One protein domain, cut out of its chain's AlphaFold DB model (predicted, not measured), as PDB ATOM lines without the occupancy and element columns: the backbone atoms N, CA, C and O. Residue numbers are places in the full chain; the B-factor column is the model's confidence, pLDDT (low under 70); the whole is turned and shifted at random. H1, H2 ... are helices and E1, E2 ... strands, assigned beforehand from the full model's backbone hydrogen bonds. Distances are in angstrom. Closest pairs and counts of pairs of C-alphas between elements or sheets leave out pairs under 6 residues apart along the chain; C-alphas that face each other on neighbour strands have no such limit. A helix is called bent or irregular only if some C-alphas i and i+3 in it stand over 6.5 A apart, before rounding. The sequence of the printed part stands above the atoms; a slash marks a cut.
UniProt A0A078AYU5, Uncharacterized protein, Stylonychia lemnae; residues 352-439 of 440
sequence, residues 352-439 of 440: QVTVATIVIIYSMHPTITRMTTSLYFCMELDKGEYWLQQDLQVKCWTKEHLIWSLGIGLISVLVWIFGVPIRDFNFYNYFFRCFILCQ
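Overview. This is residues 352 to 439 of the 440 residues of an uncharacterized protein of Stylonychia lemnae (UniProt A0A078AYU5). A small antiparallel sheet, E1-E2-E3, heads a narrow V of two helices, long H2 and bent H1; residues 352 to 360 of H1 stick out, and so do residues 422 to 439, of which 422 to 437 belong to H2. The printed part has 88 residues, in order H1, E1, E2, E3, H2, mostly helix; the strands form a meander, each the antiparallel neighbour of the one before. It is extended: radius of gyration of the C-alphas 18.8 A, spans 65 by 22 by 18 A.

Along the chain. Find E1 at residues 378 to 382, E2 at 385 to 388, E3 at 391 to 395. H2 runs 54.3 A from C-alpha 399 at (-61.180, 102.234, -5.590) to C-alpha 437 at (-22.067, 67.088, 7.982). H1, residues 352 to 374, assigned as one helix by its hydrogen bonds, is bent: C-alphas 363 and 366 are 7.0 A apart; its arms are H1a, 352 to 363, and H1b, 366 to 374.

Arrangement. In hairpin E1 and E2, N 379 and O 387 are within hydrogen-bond range, 2.9 A; in hairpin E2 and E3, N 388 and O 394, 3.0 A. H2 only grazes the sheet, with residues 400 to 402. H2's residues 409 to 417 touch H1b, closest C-alphas Thr 372 and Gly 409, 5.6 A, opposite ways at a shallow tilt of 33 degrees, only just short of steep. H1a and H2 are apart. Every O i to N i+4 pair is within range in H1a and H1b, 30 of 35 in H2.

Size, cuts and confidence. The farthest C-alphas, Lys 383 and Gln 439, are 64.7 A apart. The printed part has no cut; pLDDT is under 70 at residues 431 to 439.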
ATOM      1  N   GLN A 352     -17.074  86.968  -4.117       79.94
ATOM      2  CA  GLN A 352     -17.259  88.408  -3.902       79.94
ATOM      3  C   GLN A 352     -18.621  88.906  -4.404       79.94
ATOM      4  O   GLN A 352     -19.320  89.598  -3.667       79.94
ATOM      5  N   VAL A 353     -19.042  88.490  -5.605       82.88
ATOM      6  CA  VAL A 353     -20.364  88.836  -6.164       82.88
ATOM      7  C   VAL A 353     -21.497  88.307  -5.277       82.88
ATOM      8  O   VAL A 353     -22.462  89.021  -4.996       82.88
ATOM      9  N   THR A 354     -21.362  87.074  -4.781       78.44
ATOM     10  CA  THR A 354     -22.350  86.458  -3.878       78.44
ATOM     11  C   THR A 354     -22.498  87.258  -2.581       78.44
ATOM     12  O   THR A 354     -23.615  87.592  -2.187       78.44
ATOM     13  N   VAL A 355     -21.380  87.624  -1.944       82.88
ATOM     14  CA  VAL A 355     -21.381  88.409  -0.697       82.88
ATOM     15  C   VAL A 355     -21.978  89.801  -0.912       82.88
ATOM     16  O   VAL A 355     -22.835  90.215  -0.136       82.88
ATOM     17  N   ALA A 356     -21.596  90.501  -1.985       85.81
ATOM     18  CA  ALA A 356     -22.134  91.827  -2.294       85.81
ATOM     19  C   ALA A 356     -23.662  91.799  -2.485       85.81
ATOM     20  O   ALA A 356     -24.372  92.662  -1.967       85.81
ATOM     21  N   THR A 357     -24.178  90.768  -3.161       84.12
ATOM     22  CA  THR A 357     -25.620  90.598  -3.400       84.12
ATOM     23  C   THR A 357     -26.386  90.406  -2.091       84.12
ATOM     24  O   THR A 357     -27.426  91.031  -1.884       84.12
ATOM     25  N   ILE A 358     -25.851  89.588  -1.178       83.62
ATOM     26  CA  ILE A 358     -26.436  89.372   0.151       83.62
ATOM     27  C   ILE A 358     -26.494  90.698   0.919       83.62
ATOM     28  O   ILE A 358     -27.561  91.084   1.392       83.62
ATOM     29  N   VAL A 359     -25.382  91.438   0.985       85.75
ATOM     30  CA  VAL A 359     -25.312  92.717   1.711       85.75
ATOM     31  C   VAL A 359     -26.350  93.718   1.194       85.75
ATOM     32  O   VAL A 359     -27.023  94.364   1.998       85.75
ATOM     33  N   ILE A 360     -26.533  93.821  -0.125       86.88
ATOM     34  CA  ILE A 360     -27.509  94.738  -0.732       86.88
ATOM     35  C   ILE A 360     -28.946  94.357  -0.350       86.88
ATOM     36  O   ILE A 360     -29.709  95.225   0.077       86.88
ATOM     37  N   ILE A 361     -29.312  93.072  -0.445       85.25
ATOM     38  CA  ILE A 361     -30.666  92.596  -0.110       85.25
ATOM     39  C   ILE A 361     -30.990  92.884   1.361       85.25
ATOM     40  O   ILE A 361     -32.040  93.460   1.654       85.25
ATOM     41  N   TYR A 362     -30.077  92.549   2.278       84.75
ATOM     42  CA  TYR A 362     -30.261  92.809   3.709       84.75
ATOM     43  C   TYR A 362     -30.331  94.306   4.025       84.75
ATOM     44  O   TYR A 362     -31.145  94.721   4.849       84.75
ATOM     45  N   SER A 363     -29.537  95.131   3.338       86.75
ATOM     46  CA  SER A 363     -29.544  96.586   3.531       86.75
ATOM     47  C   SER A 363     -30.842  97.239   3.045       86.75
ATOM     48  O   SER A 363     -31.330  98.187   3.657       86.75
ATOM     49  N   MET A 364     -31.435  96.734   1.959       87.81
ATOM     50  CA  MET A 364     -32.693  97.258   1.414       87.81
ATOM     51  C   MET A 364     -33.936  96.725   2.135       87.81
ATOM     52  O   MET A 364     -34.993  97.360   2.072       87.81
ATOM     53  N   HIS A 365     -33.822  95.596   2.843       87.69
ATOM     54  CA  HIS A 365     -34.937  94.959   3.541       87.69
ATOM     55  C   HIS A 365     -35.722  95.903   4.474       87.69
ATOM     56  O   HIS A 365     -36.920  96.069   4.237       87.69
ATOM     57  N   PRO A 366     -35.113  96.590   5.466       87.62
ATOM     58  CA  PRO A 366     -35.868  97.450   6.382       87.62
ATOM     59  C   PRO A 366     -36.542  98.631   5.670       87.62
ATOM     60  O   PRO A 366     -37.657  99.016   6.027       87.62
ATOM     61  N   THR A 367     -35.905  99.186   4.637       89.19
ATOM     62  CA  THR A 367     -36.440 100.322   3.875       89.19
ATOM     63  C   THR A 367     -37.688  99.927   3.088       89.19
ATOM     64  O   THR A 367     -38.706 100.610   3.181       89.19
ATOM     65  N   ILE A 368     -37.637  98.813   2.353       88.88
ATOM     66  CA  ILE A 368     -38.770  98.339   1.544       88.88
ATOM     67  C   ILE A 368     -39.909  97.850   2.442       88.88
ATOM     68  O   ILE A 368     -41.069  98.163   2.168       88.88
ATOM     69  N   THR A 369     -39.597  97.152   3.538       89.19
ATOM     70  CA  THR A 369     -40.595  96.727   4.530       89.19
ATOM     71  C   THR A 369     -41.337  97.938   5.089       89.19
ATOM     72  O   THR A 369     -42.564  97.964   5.040       89.19
ATOM     73  N   ARG A 370     -40.617  98.992   5.508       87.50
ATOM     74  CA  ARG A 370     -41.225 100.230   6.021       87.50
ATOM     75  C   ARG A 370     -42.150 100.889   4.995       87.50
ATOM     76  O   ARG A 370     -43.300 101.166   5.328       87.50
ATOM     77  N   MET A 371     -41.673 101.088   3.763       86.69
ATOM     78  CA  MET A 371     -42.461 101.705   2.683       86.69
ATOM     79  C   MET A 371     -43.710 100.885   2.330       86.69
ATOM     80  O   MET A 371     -44.775 101.439   2.069       86.69
ATOM     81  N   THR A 372     -43.592  99.558   2.347       88.44
ATOM     82  CA  THR A 372     -44.717  98.665   2.047       88.44
ATOM     83  C   THR A 372     -45.757  98.704   3.166       88.44
ATOM     84  O   THR A 372     -46.946  98.812   2.890       88.44
ATOM     85  N   THR A 373     -45.334  98.674   4.435       85.81
ATOM     86  CA  THR A 373     -46.267  98.751   5.572       85.81
ATOM     87  C   THR A 373     -46.969 100.103   5.676       85.81
ATOM     88  O   THR A 373     -48.146 100.140   6.028       85.81
ATOM     89  N   SER A 374     -46.306 101.209   5.305       86.81
ATOM     90  CA  SER A 374     -46.916 102.544   5.356       86.81
ATOM     91  C   SER A 374     -48.096 102.721   4.401       86.81
ATOM     92  O   SER A 374     -48.939 103.569   4.664       86.81
ATOM     93  N   LEU A 375     -48.205 101.899   3.348       85.81
ATOM     94  CA  LEU A 375     -49.360 101.894   2.439       85.81
ATOM     95  C   LEU A 375     -50.662 101.415   3.105       85.81
ATOM     96  O   LEU A 375     -51.725 101.547   2.509       85.81
ATOM     97  N   TYR A 376     -50.598 100.853   4.317       87.94
ATOM     98  CA  TYR A 376     -51.767 100.343   5.042       87.94
ATOM     99  C   TYR A 376     -52.146 101.167   6.278       87.94
ATOM    100  O   TYR A 376     -53.177 100.894   6.892       87.94
ATOM    101  N   PHE A 377     -51.341 102.160   6.667       90.12
ATOM    102  CA  PHE A 377     -51.629 102.982   7.841       90.12
ATOM    103  C   PHE A 377     -52.577 104.128   7.487       90.12
ATOM    104  O   PHE A 377     -52.182 105.123   6.883       90.12
ATOM    105  N   CYS A 378     -53.837 103.979   7.890       88.19
ATOM    106  CA  CYS A 378     -54.887 104.975   7.710       88.19
ATOM    107  C   CYS A 378     -55.280 105.594   9.055       88.19
ATOM    108  O   CYS A 378     -55.399 104.879  10.050       88.19
ATOM    109  N   MET A 379     -55.530 106.902   9.071       87.44
ATOM    110  CA  MET A 379     -55.992 107.643  10.247       87.44
ATOM    111  C   MET A 379     -57.365 108.279  10.009       87.44
ATOM    112  O   MET A 379     -57.695 108.637   8.879       87.44
ATOM    113  N   GLU A 380     -58.170 108.400  11.066       88.56
ATOM    114  CA  GLU A 380     -59.490 109.044  11.021       88.56
ATOM    115  C   GLU A 380     -59.334 110.567  11.173       88.56
ATOM    116  O   GLU A 380     -58.722 111.030  12.138       88.56
ATOM    117  N   LEU A 381     -59.847 111.340  10.209       83.12
ATOM    118  CA  LEU A 381     -59.829 112.816  10.241       83.12
ATOM    119  C   LEU A 381     -61.194 113.409  10.621       83.12
ATOM    120  O   LEU A 381     -61.248 114.464  11.250       83.12
ATOM    121  N   ASP A 382     -62.278 112.725  10.260       80.12
ATOM    122  CA  ASP A 382     -63.661 113.058  10.613       80.12
ATOM    123  C   ASP A 382     -64.478 111.755  10.710       80.12
ATOM    124  O   ASP A 382     -64.030 110.716  10.217       80.12
ATOM    125  N   LYS A 383     -65.656 111.781  11.346       78.88
ATOM    126  CA  LYS A 383     -66.446 110.574  11.655       78.88
ATOM    127  C   LYS A 383     -66.681 109.714  10.411       78.88
ATOM    128  O   LYS A 383     -67.497 110.050   9.555       78.88
ATOM    129  N   GLY A 384     -66.023 108.555  10.364       79.38
ATOM    130  CA  GLY A 384     -66.154 107.594   9.264       79.38
ATOM    131  C   GLY A 384     -65.312 107.896   8.017       79.38
ATOM    132  O   GLY A 384     -65.462 107.195   7.013       79.38
ATOM    133  N   GLU A 385     -64.410 108.881   8.059       85.75
ATOM    134  CA  GLU A 385     -63.464 109.188   6.985       85.75
ATOM    135  C   GLU A 385     -62.019 108.831   7.356       85.75
ATOM    136  O   GLU A 385     -61.387 109.477   8.192       85.75
ATOM    137  N   TYR A 386     -61.470 107.829   6.661       89.25
ATOM    138  CA  TYR A 386     -60.095 107.364   6.833       89.25
ATOM    139  C   TYR A 386     -59.205 107.831   5.683       89.25
ATOM    140  O   TYR A 386     -59.547 107.641   4.513       89.25
ATOM    141  N   TRP A 387     -58.037 108.372   6.010       88.94
ATOM    142  CA  TRP A 387     -57.069 108.907   5.051       88.94
ATOM    143  C   TRP A 387     -55.680 108.322   5.298       88.94
ATOM    144  O   TRP A 387     -55.337 107.977   6.432       88.94
ATOM    145  N   LEU A 388     -54.896 108.157   4.233       89.00
ATOM    146  CA  LEU A 388     -53.582 107.521   4.301       89.00
ATOM    147  C   LEU A 388     -52.597 108.421   5.059       89.00
ATOM    148  O   LEU A 388     -52.385 109.573   4.699       89.00
ATOM    149  N   GLN A 389     -51.947 107.889   6.093       87.44
ATOM    150  CA  GLN A 389     -51.088 108.678   6.982       87.44
ATOM    151  C   GLN A 389     -49.848 109.255   6.272       87.44
ATOM    152  O   GLN A 389     -49.359 110.319   6.647       87.44
ATOM    153  N   GLN A 390     -49.336 108.559   5.253       84.81
ATOM    154  CA  GLN A 390     -48.174 108.995   4.471       84.81
ATOM    155  C   GLN A 390     -48.529 110.078   3.434       84.81
ATOM    156  O   GLN A 390     -47.658 110.859   3.054       84.81
ATOM    157  N   ASP A 391     -49.786 110.117   2.982       85.69
ATOM    158  CA  ASP A 391     -50.301 111.082   2.010       85.69
ATOM    159  C   ASP A 391     -51.798 111.333   2.257       85.69
ATOM    160  O   ASP A 391     -52.669 110.583   1.807       85.69
ATOM    161  N   LEU A 392     -52.093 112.421   2.972       83.88
ATOM    162  CA  LEU A 392     -53.454 112.802   3.362       83.88
ATOM    163  C   LEU A 392     -54.327 113.251   2.176       83.88
ATOM    164  O   LEU A 392     -55.476 113.624   2.391       83.88
ATOM    165  N   GLN A 393     -53.823 113.227   0.936       85.25
ATOM    166  CA  GLN A 393     -54.640 113.424  -0.267       85.25
ATOM    167  C   GLN A 393     -55.350 112.140  -0.718       85.25
ATOM    168  O   GLN A 393     -56.278 112.199  -1.526       85.25
ATOM    169  N   VAL A 394     -54.949 110.977  -0.192       85.12
ATOM    170  CA  VAL A 394     -55.501 109.677  -0.583       85.12
ATOM    171  C   VAL A 394     -56.482 109.173   0.474       85.12
ATOM    172  O   VAL A 394     -56.106 108.831   1.597       85.12
ATOM    173  N   LYS A 395     -57.763 109.071   0.100       85.06
ATOM    174  CA  LYS A 395     -58.804 108.495   0.961       85.06
ATOM    175  C   LYS A 395     -58.685 106.971   0.984       85.06
ATOM    176  O   LYS A 395     -58.727 106.314  -0.063       85.06
ATOM    177  N   CYS A 396     -58.567 106.401   2.176       87.62
ATOM    178  CA  CYS A 396     -58.410 104.967   2.350       87.62
ATOM    179  C   CYS A 396     -59.663 104.198   1.923       87.62
ATOM    180  O   CYS A 396     -60.787 104.692   1.995       87.62
ATOM    181  N   TRP A 397     -59.443 102.961   1.470       85.81
ATOM    182  CA  TRP A 397     -60.490 102.013   1.052       85.81
ATOM    183  C   TRP A 397     -61.359 102.473  -0.128       85.81
ATOM    184  O   TRP A 397     -62.375 101.855  -0.441       85.81
ATOM    185  N   THR A 398     -60.936 103.521  -0.834       87.38
ATOM    186  CA  THR A 398     -61.496 103.909  -2.132       87.38
ATOM    187  C   THR A 398     -60.940 103.031  -3.252       87.38
ATOM    188  O   THR A 398     -59.934 102.342  -3.076       87.38
ATOM    189  N   LYS A 399     -61.578 103.054  -4.432       84.19
ATOM    190  CA  LYS A 399     -61.180 102.234  -5.590       84.19
ATOM    191  C   LYS A 399     -59.693 102.380  -5.938       84.19
ATOM    192  O   LYS A 399     -59.050 101.382  -6.237       84.19
ATOM    193  N   GLU A 400     -59.144 103.591  -5.871       84.31
ATOM    194  CA  GLU A 400     -57.731 103.848  -6.180       84.31
ATOM    195  C   GLU A 400     -56.801 103.294  -5.096       84.31
ATOM    196  O   GLU A 400     -55.885 102.533  -5.407       84.31
ATOM    197  N   HIS A 401     -57.079 103.572  -3.817       89.50
ATOM    198  CA  HIS A 401     -56.287 103.039  -2.705       89.50
ATOM    199  C   HIS A 401     -56.322 101.504  -2.650       89.50
ATOM    200  O   HIS A 401     -55.313 100.857  -2.365       89.50
ATOM    201  N   LEU A 402     -57.471 100.894  -2.958       86.88
ATOM    202  CA  LEU A 402     -57.634  99.442  -2.967       86.88
ATOM    203  C   LEU A 402     -56.772  98.770  -4.052       86.88
ATOM    204  O   LEU A 402     -56.199  97.715  -3.803       86.88
ATOM    205  N   ILE A 403     -56.629  99.392  -5.230       87.62
ATOM    206  CA  ILE A 403     -55.777  98.878  -6.317       87.62
ATOM    207  C   ILE A 403     -54.303  98.880  -5.897       87.62
ATOM    208  O   ILE A 403     -53.617  97.873  -6.065       87.62
ATOM    209  N   TRP A 404     -53.813  99.979  -5.319       86.12
ATOM    210  CA  TRP A 404     -52.409 100.077  -4.910       86.12
ATOM    211  C   TRP A 404     -52.083  99.196  -3.698       86.12
ATOM    212  O   TRP A 404     -51.040  98.538  -3.678       86.12
ATOM    213  N   SER A 405     -52.990  99.124  -2.720       86.25
ATOM    214  CA  SER A 405     -52.816  98.308  -1.510       86.25
ATOM    215  C   SER A 405     -52.928  96.801  -1.779       86.25
ATOM    216  O   SER A 405     -52.137  96.034  -1.232       86.25
ATOM    217  N   LEU A 406     -53.842  96.346  -2.643       86.06
ATOM    218  CA  LEU A 406     -53.944  94.924  -3.008       86.06
ATOM    219  C   LEU A 406     -52.959  94.514  -4.108       86.06
ATOM    220  O   LEU A 406     -52.520  93.369  -4.127       86.06
ATOM    221  N   GLY A 407     -52.600  95.424  -5.012       87.19
ATOM    222  CA  GLY A 407     -51.627  95.164  -6.068       87.19
ATOM    223  C   GLY A 407     -50.198  95.206  -5.536       87.19
ATOM    224  O   GLY A 407     -49.584  94.176  -5.281       87.19
ATOM    225  N   ILE A 408     -49.653  96.409  -5.364       86.81
ATOM    226  CA  ILE A 408     -48.237  96.596  -5.017       86.81
ATOM    227  C   ILE A 408     -47.983  96.255  -3.550       86.81
ATOM    228  O   ILE A 408     -47.017  95.552  -3.249       86.81
ATOM    229  N   GLY A 409     -48.856  96.712  -2.649       88.06
ATOM    230  CA  GLY A 409     -48.720  96.466  -1.216       88.06
ATOM    231  C   GLY A 409     -48.680  94.970  -0.903       88.06
ATOM    232  O   GLY A 409     -47.681  94.474  -0.387       88.06
ATOM    233  N   LEU A 410     -49.728  94.228  -1.275       88.44
ATOM    234  CA  LEU A 410     -49.896  92.843  -0.829       88.44
ATOM    235  C   LEU A 410     -48.850  91.920  -1.457       88.44
ATOM    236  O   LEU A 410     -48.290  91.066  -0.772       88.44
ATOM    237  N   ILE A 411     -48.542  92.124  -2.742       88.69
ATOM    238  CA  ILE A 411     -47.500  91.360  -3.435       88.69
ATOM    239  C   ILE A 411     -46.133  91.634  -2.800       88.69
ATOM    240  O   ILE A 411     -45.385  90.691  -2.546       88.69
ATOM    241  N   SER A 412     -45.818  92.893  -2.476       87.31
ATOM    242  CA  SER A 412     -44.568  93.245  -1.792       87.31
ATOM    243  C   SER A 412     -44.493  92.631  -0.388       87.31
ATOM    244  O   SER A 412     -43.461  92.076  -0.018       87.31
ATOM    245  N   VAL A 413     -45.591  92.615   0.379       88.62
ATOM    246  CA  VAL A 413     -45.636  91.936   1.688       88.62
ATOM    247  C   VAL A 413     -45.344  90.438   1.535       88.62
ATOM    248  O   VAL A 413     -44.473  89.899   2.219       88.62
ATOM    249  N   LEU A 414     -46.024  89.756   0.614       88.50
ATOM    250  CA  LEU A 414     -45.857  88.313   0.426       88.50
ATOM    251  C   LEU A 414     -44.449  87.951  -0.064       88.50
ATOM    252  O   LEU A 414     -43.819  87.041   0.474       88.50
ATOM    253  N   VAL A 415     -43.932  88.672  -1.057       87.75
ATOM    254  CA  VAL A 415     -42.645  88.352  -1.689       87.75
ATOM    255  C   VAL A 415     -41.465  88.848  -0.856       87.75
ATOM    256  O   VAL A 415     -40.493  88.117  -0.671       87.75
ATOM    257  N   TRP A 416     -41.525  90.078  -0.346       88.00
ATOM    258  CA  TRP A 416     -40.378  90.737   0.277       88.00
ATOM    259  C   TRP A 416     -40.351  90.605   1.800       88.00
ATOM    260  O   TRP A 416     -39.291  90.335   2.364       88.00
ATOM    261  N   ILE A 417     -41.497  90.753   2.474       86.94
ATOM    262  CA  ILE A 417     -41.564  90.661   3.944       86.94
ATOM    263  C   ILE A 417     -41.572  89.202   4.396       86.94
ATOM    264  O   ILE A 417     -40.867  88.867   5.340       86.94
ATOM    265  N   PHE A 418     -42.316  88.321   3.721       87.19
ATOM    266  CA  PHE A 418     -42.354  86.897   4.074       87.19
ATOM    267  C   PHE A 418     -41.391  86.044   3.243       87.19
ATOM    268  O   PHE A 418     -40.688  85.196   3.794       87.19
ATOM    269  N   GLY A 419     -41.308  86.270   1.930       85.31
ATOM    270  CA  GLY A 419     -40.488  85.440   1.044       85.31
ATOM    271  C   GLY A 419     -38.986  85.497   1.342       85.31
ATOM    272  O   GLY A 419     -38.335  84.450   1.355       85.31
ATOM    273  N   VAL A 420     -38.431  86.681   1.633       85.38
ATOM    274  CA  VAL A 420     -36.995  86.828   1.938       85.38
ATOM    275  C   VAL A 420     -36.618  86.104   3.244       85.38
ATOM    276  O   VAL A 420     -35.758  85.225   3.172       85.38
ATOM    277  N   PRO A 421     -37.292  86.319   4.395       83.38
ATOM    278  CA  PRO A 421     -36.989  85.577   5.623       83.38
ATOM    279  C   PRO A 421     -37.194  84.062   5.520       83.38
ATOM    280  O   PRO A 421     -36.408  83.304   6.083       83.38
ATOM    281  N   ILE A 422     -38.210  83.590   4.784       84.44
ATOM    282  CA  ILE A 422     -38.436  82.145   4.587       84.44
ATOM    283  C   ILE A 422     -37.299  81.526   3.771       84.44
ATOM    284  O   ILE A 422     -36.803  80.445   4.104       84.44
ATOM    285  N   ARG A 423     -36.866  82.192   2.697       81.50
ATOM    286  CA  ARG A 423     -35.723  81.737   1.899       81.50
ATOM    287  C   ARG A 423     -34.446  81.739   2.735       81.50
ATOM    288  O   ARG A 423     -33.688  80.777   2.665       81.50
ATOM    289  N   ASP A 424     -34.236  82.772   3.541       76.56
ATOM    290  CA  ASP A 424     -33.040  82.910   4.368       76.56
ATOM    291  C   ASP A 424     -33.011  81.873   5.503       76.56
ATOM    292  O   ASP A 424     -31.966  81.280   5.762       76.56
ATOM    293  N   PHE A 425     -34.159  81.540   6.104       78.88
ATOM    294  CA  PHE A 425     -34.278  80.440   7.068       78.88
ATOM    295  C   PHE A 425     -33.964  79.074   6.437       78.88
ATOM    296  O   PHE A 425     -33.261  78.252   7.028       78.88
ATOM    297  N   ASN A 426     -34.441  78.828   5.212       76.88
ATOM    298  CA  ASN A 426     -34.118  77.605   4.475       76.88
ATOM    299  C   ASN A 426     -32.640  77.550   4.065       76.88
ATOM    300  O   ASN A 426     -32.014  76.497   4.184       76.88
ATOM    301  N   PHE A 427     -32.061  78.675   3.638       75.56
ATOM    302  CA  PHE A 427     -30.641  78.783   3.305       75.56
ATOM    303  C   PHE A 427     -29.755  78.563   4.538       75.56
ATOM    304  O   PHE A 427     -28.796  77.799   4.465       75.56
ATOM    305  N   TYR A 428     -30.113  79.152   5.684       73.81
ATOM    306  CA  TYR A 428     -29.416  78.941   6.951       73.81
ATOM    307  C   TYR A 428     -29.498  77.480   7.395       73.81
ATOM    308  O   TYR A 428     -28.471  76.897   7.717       73.81
ATOM    309  N   ASN A 429     -30.670  76.840   7.331       72.19
ATOM    310  CA  ASN A 429     -30.802  75.414   7.656       72.19
ATOM    311  C   ASN A 429     -30.025  74.504   6.697       72.19
ATOM    312  O   ASN A 429     -29.460  73.501   7.133       72.19
ATOM    313  N   TYR A 430     -29.972  74.844   5.408       70.56
ATOM    314  CA  TYR A 430     -29.174  74.116   4.422       70.56
ATOM    315  C   TYR A 430     -27.673  74.232   4.731       70.56
ATOM    316  O   TYR A 430     -26.975  73.221   4.792       70.56
ATOM    317  N   PHE A 431     -27.189  75.443   5.021       64.62
ATOM    318  CA  PHE A 431     -25.794  75.669   5.402       64.62
ATOM    319  C   PHE A 431     -25.447  75.047   6.759       64.62
ATOM    320  O   PHE A 431     -24.387  74.448   6.891       64.62
ATOM    321  N   PHE A 432     -26.340  75.126   7.748       65.25
ATOM    322  CA  PHE A 432     -26.153  74.538   9.077       65.25
ATOM    323  C   PHE A 432     -26.105  73.005   9.009       65.25
ATOM    324  O   PHE A 432     -25.252  72.386   9.640       65.25
ATOM    325  N   ARG A 433     -26.941  72.379   8.163       62.81
ATOM    326  CA  ARG A 433     -26.858  70.937   7.868       62.81
ATOM    327  C   ARG A 433     -25.557  70.564   7.156       62.81
ATOM    328  O   ARG A 433     -24.942  69.574   7.538       62.81
ATOM    329  N   CYS A 434     -25.111  71.350   6.176       55.94
ATOM    330  CA  CYS A 434     -23.818  71.130   5.518       55.94
ATOM    331  C   CYS A 434     -22.623  71.328   6.464       55.94
ATOM    332  O   CYS A 434     -21.641  70.605   6.341       55.94
ATOM    333  N   PHE A 435     -22.699  72.265   7.413       55.94
ATOM    334  CA  PHE A 435     -21.626  72.521   8.376       55.94
ATOM    335  C   PHE A 435     -21.504  71.385   9.400       55.94
ATOM    336  O   PHE A 435     -20.398  70.929   9.670       55.94
ATOM    337  N   ILE A 436     -22.635  70.863   9.897       57.84
ATOM    338  CA  ILE A 436     -22.655  69.692  10.788       57.84
ATOM    339  C   ILE A 436     -22.144  68.436  10.061       57.84
ATOM    340  O   ILE A 436     -21.352  67.696  10.631       57.84
ATOM    341  N   LEU A 437     -22.526  68.227   8.794       54.72
ATOM    342  CA  LEU A 437     -22.067  67.088   7.982       54.72
ATOM    343  C   LEU A 437     -20.609  67.197   7.493       54.72
ATOM    344  O   LEU A 437     -20.072  66.211   7.011       54.72
ATOM    345  N   CYS A 438     -19.971  68.369   7.584       49.72
ATOM    346  CA  CYS A 438     -18.538  68.545   7.302       49.72
ATOM    347  C   CYS A 438     -17.654  68.473   8.561       49.72
ATOM    348  O   CYS A 438     -16.432  68.528   8.436       49.72
ATOM    349  N   GLN A 439     -18.244  68.386   9.759       49.22
ATOM    350  CA  GLN A 439     -17.526  68.201  11.030       49.22
ATOM    351  C   GLN A 439     -17.681  66.794  11.637       49.22
ATOM    352  O   GLN A 439     -17.065  66.515  12.666       49.22
TER     353      GLN A 439